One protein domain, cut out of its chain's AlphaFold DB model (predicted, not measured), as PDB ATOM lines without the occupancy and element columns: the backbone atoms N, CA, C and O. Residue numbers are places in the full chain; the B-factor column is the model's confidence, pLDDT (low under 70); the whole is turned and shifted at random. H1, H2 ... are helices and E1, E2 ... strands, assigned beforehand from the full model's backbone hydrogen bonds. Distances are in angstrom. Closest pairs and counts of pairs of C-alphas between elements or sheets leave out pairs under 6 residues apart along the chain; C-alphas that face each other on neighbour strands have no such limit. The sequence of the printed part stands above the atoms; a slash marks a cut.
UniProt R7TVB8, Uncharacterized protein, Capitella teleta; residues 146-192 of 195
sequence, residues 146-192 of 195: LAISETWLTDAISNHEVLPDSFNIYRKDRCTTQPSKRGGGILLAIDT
ATOM      1  N   LEU A 146     147.107  98.590 125.711       83.12
ATOM      2  CA  LEU A 146     146.438  98.385 124.433       83.12
ATOM      3  C   LEU A 146     144.926  98.343 124.663       83.12
ATOM      4  O   LEU A 146     144.430  97.514 125.423       83.12
ATOM      5  N   ALA A 147     144.188  99.233 124.002       85.44
ATOM      6  CA  ALA A 147     142.731  99.256 124.037       85.44
ATOM      7  C   ALA A 147     142.171  98.904 122.655       85.44
ATOM      8  O   ALA A 147     142.405  99.626 121.687       85.44
ATOM      9  N   ILE A 148     141.422  97.807 122.568       82.38
ATOM     10  CA  ILE A 148     140.755  97.353 121.347       82.38
ATOM     11  C   ILE A 148     139.252  97.518 121.544       82.38
ATOM     12  O   ILE A 148     138.667  96.962 122.476       82.38
ATOM     13  N   SER A 149     138.613  98.278 120.657       76.50
ATOM     14  CA  SER A 149     137.156  98.373 120.585       76.50
ATOM     15  C   SER A 149     136.683  97.708 119.302       76.50
ATOM     16  O   SER A 149     136.746  98.313 118.233       76.50
ATOM     17  N   GLU A 150     136.208  96.470 119.394       65.25
ATOM     18  CA  GLU A 150     135.728  95.737 118.224       65.25
ATOM     19  C   GLU A 150     134.361  95.105 118.437       65.25
ATOM     20  O   GLU A 150     133.885  94.893 119.553       65.25
ATOM     21  N   THR A 151     133.693  94.835 117.317       57.34
ATOM     22  CA  THR A 151     132.336  94.300 117.278       57.34
ATOM     23  C   THR A 151     132.248  92.795 117.517       57.34
ATOM     24  O   THR A 151     131.139  92.323 117.769       57.34
ATOM     25  N   TRP A 152     133.380  92.078 117.505       63.94
ATOM     26  CA  TRP A 152     133.442  90.609 117.500       63.94
ATOM     27  C   TRP A 152     134.354  89.988 118.564       63.94
ATOM     28  O   TRP A 152     134.543  88.773 118.563       63.94
ATOM     29  N   LEU A 153     134.887  90.782 119.496       62.94
ATOM     30  CA  LEU A 153     135.489  90.220 120.703       62.94
ATOM     31  C   LEU A 153     134.373  89.501 121.470       62.94
ATOM     32  O   LEU A 153     133.378  90.108 121.854       62.94
ATOM     33  N   THR A 154     134.490  88.183 121.567       68.69
ATOM     34  CA  THR A 154     133.558  87.311 122.288       68.69
ATOM     35  C   THR A 154     134.362  86.390 123.183       68.69
ATOM     36  O   THR A 154     135.547  86.151 122.931       68.69
ATOM     37  N   ASP A 155     133.729  85.852 124.220       69.94
ATOM     38  CA  ASP A 155     134.349  84.938 125.175       69.94
ATOM     39  C   ASP A 155     134.821  83.602 124.605       69.94
ATOM     40  O   ASP A 155     135.672  82.955 125.211       69.94
ATOM     41  N   ALA A 156     134.363  83.262 123.403       73.69
ATOM     42  CA  ALA A 156     134.851  82.130 122.631       73.69
ATOM     43  C   ALA A 156     136.319  82.267 122.182       73.69
ATOM     44  O   ALA A 156     136.968  81.248 121.962       73.69
ATOM     45  N   ILE A 157     136.842  83.492 122.043       72.94
ATOM     46  CA  ILE A 157     138.243  83.730 121.661       72.94
ATOM     47  C   ILE A 157     139.081  83.836 122.934       72.94
ATOM     48  O   ILE A 157     138.800  84.664 123.815       72.94
ATOM     49  N   SER A 158     140.116  82.999 123.022       75.88
ATOM     50  CA  SER A 158     141.043  83.002 124.151       75.88
ATOM     51  C   SER A 158     141.888  84.272 124.155       75.88
ATOM     52  O   SER A 158     142.365  84.733 123.122       75.88
ATOM     53  N   ASN A 159     142.133  84.819 125.341       77.50
ATOM     54  CA  ASN A 159     142.981  85.996 125.525       77.50
ATOM     55  C   ASN A 159     144.408  85.784 124.975       77.50
ATOM     56  O   ASN A 159     144.958  86.675 124.331       77.50
ATOM     57  N   HIS A 160     144.951  84.579 125.170       75.31
ATOM     58  CA  HIS A 160     146.291  84.172 124.729       75.31
ATOM     59  C   HIS A 160     146.409  83.975 123.207       75.31
ATOM     60  O   HIS A 160     147.507  83.857 122.677       75.31
ATOM     61  N   GLU A 161     145.281  83.906 122.491       73.38
ATOM     62  CA  GLU A 161     145.268  83.819 121.024       73.38
ATOM     63  C   GLU A 161     145.497  85.193 120.379       73.38
ATOM     64  O   GLU A 161     146.041  85.290 119.282       73.38
ATOM     65  N   VAL A 162     145.092  86.262 121.072       73.06
ATOM     66  CA  VAL A 162     145.108  87.635 120.551       73.06
ATOM     67  C   VAL A 162     146.353  88.393 121.003       73.06
ATOM     68  O   VAL A 162     146.870  89.218 120.252       73.06
ATOM     69  N   LEU A 163     146.828  88.144 122.226       79.31
ATOM     70  CA  LEU A 163     147.935  88.883 122.830       79.31
ATOM     71  C   LEU A 163     148.902  87.953 123.576       79.31
ATOM     72  O   LEU A 163     148.474  86.914 124.077       79.31
ATOM     73  N   PRO A 164     150.191  88.334 123.686       81.00
ATOM     74  CA  PRO A 164     151.171  87.588 124.472       81.00
ATOM     75  C   PRO A 164     150.777  87.464 125.950       81.00
ATOM     76  O   PRO A 164     150.126  88.352 126.505       81.00
ATOM     77  N   ASP A 165     151.284  86.421 126.613       81.38
ATOM     78  CA  ASP A 165     151.048  86.129 128.041       81.38
ATOM     79  C   ASP A 165     151.509  87.242 128.994       81.38
ATOM     80  O   ASP A 165     151.119  87.264 130.159       81.38
ATOM     81  N   SER A 166     152.323  88.180 128.503       80.00
ATOM     82  CA  SER A 166     152.808  89.316 129.279       80.00
ATOM     83  C   SER A 166     151.714  90.328 129.630       80.00
ATOM     84  O   SER A 166     151.920  91.165 130.509       80.00
ATOM     85  N   PHE A 167     150.546  90.268 128.987       82.69
ATOM     86  CA  PHE A 167     149.459  91.216 129.206       82.69
ATOM     87  C   PHE A 167     148.390  90.690 130.174       82.69
ATOM     88  O   PHE A 167     147.778  89.645 129.964       82.69
ATOM     89  N   ASN A 168     148.050  91.506 131.173       85.75
ATOM     90  CA  ASN A 168     146.802  91.375 131.918       85.75
ATOM     91  C   ASN A 168     145.647  91.905 131.072       85.75
ATOM     92  O   ASN A 168     145.609  93.088 130.729       85.75
ATOM     93  N   ILE A 169     144.685  91.038 130.760       86.12
ATOM     94  CA  ILE A 169     143.609  91.341 129.815       86.12
ATOM     95  C   ILE A 169     142.277  91.488 130.549       86.12
ATOM     96  O   ILE A 169     141.779  90.562 131.187       86.12
ATOM     97  N   TYR A 170     141.669  92.660 130.398       86.44
ATOM     98  CA  TYR A 170     140.339  92.997 130.883       86.44
ATOM     99  C   TYR A 170     139.405  93.154 129.688       86.44
ATOM    100  O   TYR A 170     139.501  94.121 128.934       86.44
ATOM    101  N   ARG A 171     138.474  92.217 129.512       83.06
ATOM    102  CA  ARG A 171     137.475  92.268 128.438       83.06
ATOM    103  C   ARG A 171     136.088  92.533 129.004       83.06
ATOM    104  O   ARG A 171     135.695  91.961 130.023       83.06
ATOM    105  N   LYS A 172     135.323  93.377 128.316       83.44
ATOM    106  CA  LYS A 172     133.901  93.573 128.577       83.44
ATOM    107  C   LYS A 172     133.131  93.677 127.270       83.44
ATOM    108  O   LYS A 172     133.230  94.676 126.558       83.44
ATOM    109  N   ASP A 173     132.301  92.676 127.016       79.94
ATOM    110  CA  ASP A 173     131.463  92.647 125.824       79.94
ATOM    111  C   ASP A 173     130.142  93.380 126.070       79.94
ATOM    112  O   ASP A 173     129.598  93.424 127.183       79.94
ATOM    113  N   ARG A 174     129.594  93.983 125.011       78.50
ATOM    114  CA  ARG A 174     128.315  94.694 125.082       78.50
ATOM    115  C   ARG A 174     127.172  93.741 125.392       78.50
ATOM    116  O   ARG A 174     126.271  94.140 126.111       78.50
ATOM    117  N   CYS A 175     127.221  92.488 124.943       76.62
ATOM    118  CA  CYS A 175     126.210  91.489 125.301       76.62
ATOM    119  C   CYS A 175     126.172  91.206 126.816       76.62
ATOM    120  O   CYS A 175     125.115  90.885 127.350       76.62
ATOM    121  N   THR A 176     127.285  91.402 127.533       77.94
ATOM    122  CA  THR A 176     127.346  91.257 128.994       77.94
ATOM    123  C   THR A 176     126.652  92.410 129.726       77.94
ATOM    124  O   THR A 176     126.175  92.229 130.842       77.94
ATOM    125  N   THR A 177     126.622  93.612 129.143       77.56
ATOM    126  CA  THR A 177     125.989  94.802 129.750       77.56
ATOM    127  C   THR A 177     124.598  95.096 129.183       77.56
ATOM    128  O   THR A 177     123.755  95.654 129.878       77.56
ATOM    129  N   GLN A 178     124.342  94.703 127.934       81.25
ATOM    130  CA  GLN A 178     123.099  94.877 127.184       81.25
ATOM    131  C   GLN A 178     122.797  93.597 126.378       81.25
ATOM    132  O   GLN A 178     123.083  93.535 125.180       81.25
ATOM    133  N   PRO A 179     122.178  92.577 127.003       77.06
ATOM    134  CA  PRO A 179     121.979  91.251 126.399       77.06
ATOM    135  C   PRO A 179     121.180  91.245 125.090       77.06
ATOM    136  O   PRO A 179     121.330  90.348 124.267       77.06
ATOM    137  N   SER A 180     120.333  92.255 124.874       79.56
ATOM    138  CA  SER A 180     119.491  92.399 123.681       79.56
ATOM    139  C   SER A 180     120.175  93.110 122.508       79.56
ATOM    140  O   SER A 180     119.575  93.254 121.440       79.56
ATOM    141  N   LYS A 181     121.416  93.581 122.674       74.12
ATOM    142  CA  LYS A 181     122.169  94.290 121.635       74.12
ATOM    143  C   LYS A 181     123.304  93.411 121.122       74.12
ATOM    144  O   LYS A 181     124.149  92.957 121.888       74.12
ATOM    145  N   ARG A 182     123.333  93.187 119.804       70.12
ATOM    146  CA  ARG A 182     124.438  92.484 119.139       70.12
ATOM    147  C   ARG A 182     125.612  93.428 118.900       70.12
ATOM    148  O   ARG A 182     125.417  94.589 118.540       70.12
ATOM    149  N   GLY A 183     126.812  92.871 119.033       70.81
ATOM    150  CA  GLY A 183     128.073  93.488 118.644       70.81
ATOM    151  C   GLY A 183     128.600  94.550 119.606       70.81
ATOM    152  O   GLY A 183     127.853  95.292 120.249       70.81
ATOM    153  N   GLY A 184     129.923  94.659 119.627       76.25
ATOM    154  CA  GLY A 184     130.682  95.654 120.380       76.25
ATOM    155  C   GLY A 184     131.214  95.097 121.692       76.25
ATOM    156  O   GLY A 184     130.512  94.383 122.402       76.25
ATOM    157  N   GLY A 185     132.433  95.484 122.030       79.44
ATOM    158  CA  GLY A 185     133.105  95.177 123.281       79.44
ATOM    159  C   GLY A 185     134.341  96.054 123.420       79.44
ATOM    160  O   GLY A 185     134.778  96.684 122.453       79.44
ATOM    161  N   ILE A 186     134.869  96.129 124.634       84.38
ATOM    162  CA  ILE A 186     136.169  96.737 124.903       84.38
ATOM    163  C   ILE A 186     137.085  95.678 125.499       84.38
ATOM    164  O   ILE A 186     136.706  94.967 126.431       84.38
ATOM    165  N   LEU A 187     138.289  95.584 124.958       86.06
ATOM    166  CA  LEU A 187     139.394  94.853 125.548       86.06
ATOM    167  C   LEU A 187     140.465  95.864 125.926       86.06
ATOM    168  O   LEU A 187     140.898  96.660 125.099       86.06
ATOM    169  N   LEU A 188     140.868  95.830 127.188       87.25
ATOM    170  CA  LEU A 188     141.982  96.587 127.725       87.25
ATOM    171  C   LEU A 188     143.057  95.594 128.150       87.25
ATOM    172  O   LEU A 188     142.833  94.791 129.052       87.25
ATOM    173  N   ALA A 189     144.209  95.644 127.504       87.56
ATOM    174  CA  ALA A 189     145.364  94.837 127.845       87.56
ATOM    175  C   ALA A 189     146.447  95.728 128.446       87.56
ATOM    176  O   ALA A 189     146.788  96.765 127.879       87.56
ATOM    177  N   ILE A 190     146.965  95.327 129.602       85.50
ATOM    178  CA  ILE A 190     147.994  96.051 130.346       85.50
ATOM    179  C   ILE A 190     149.215  95.149 130.431       85.50
ATOM    180  O   ILE A 190     149.127  94.069 131.010       85.50
ATOM    181  N   ASP A 191     150.330  95.573 129.846       83.56
ATOM    182  CA  ASP A 191     151.587  94.835 129.939       83.56
ATOM    183  C   ASP A 191     152.039  94.789 131.399       83.56
ATOM    184  O   ASP A 191     152.137  95.814 132.075       83.56
ATOM    185  N   THR A 192     152.247  93.577 131.897       67.81
ATOM    186  CA  THR A 192     152.693  93.312 133.266       67.81
ATOM    187  C   THR A 192     154.193  93.104 133.351       67.81
ATOM    188  O   THR A 192     154.744  93.143 134.453       67.81
TER     189      THR A 192
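What this domain is: This is residues 146 to 192 of the 195 residues of an uncharacterized protein of Capitella teleta (UniProt R7TVB8). A narrow sheet of three antiparallel strands is bridged by an arch of chain, residues 151 to 166 with the short helix H1, while residues 174 to 184, with the short helix H2, make a loop that extends beyond one end of E2 and E3. The printed part has 47 residues, with E1, H1, E2, H2 and E3 along the chain and the sheet order E1, E3, E2; its class is mixed, helices and strands. It is compact, with a radius of gyration of the C-alphas of 10.9 A, and its outline is a rod spanning 34 by 16 by 13 A.

How they stand to each other: E1, residues 146 to 150, is an edge strand, antiparallel to the inner strand E3, residues 185 to 191, at 165 degrees; N 148 and O 187 are 2.8 A apart, within hydrogen-bond range. H1, residues 159 to 162, only grazes the sheet with residues 159 to 160. The other edge strand, E2, residues 167 to 173, is antiparallel to E3 at 170 degrees, with N 170 and O 188 at 2.8 A, within hydrogen-bond range. The closest C-alphas of H1 and E2 are those of Asn 159 and Ile 169, 6.9 A apart. E1, H1 and E2 form a split strand-helix-strand unit, two strands running the same way with E3 between them, and its crossover is right-handed. H2, residues 174 to 177, is only just on the sheet, with 5 pairs of C-alphas within 10 A, and only grazes it. H1 and H2 are apart. Both helices are too short for an O i to N i+4 pair; each has its one O i to N i+3 pair within range.

Where its parts are: E1 begins at C-alpha 146, (146.438, 98.385, 124.433), and is 12.7 A long. H1 measures 5.7 A, E2 18.4 A and H2 5.2 A. E3, 19.6 A, ends at C-alpha 191, (151.587, 94.835, 129.939).

The domain as a whole: The C-alphas of Ser 180 and Thr 192 are the two farthest apart, 34.6 A. The printed part has no cut, and no link is long. Mean pLDDT of the printed part is 77.6; residues 150 to 155 and residue 192 are under 70.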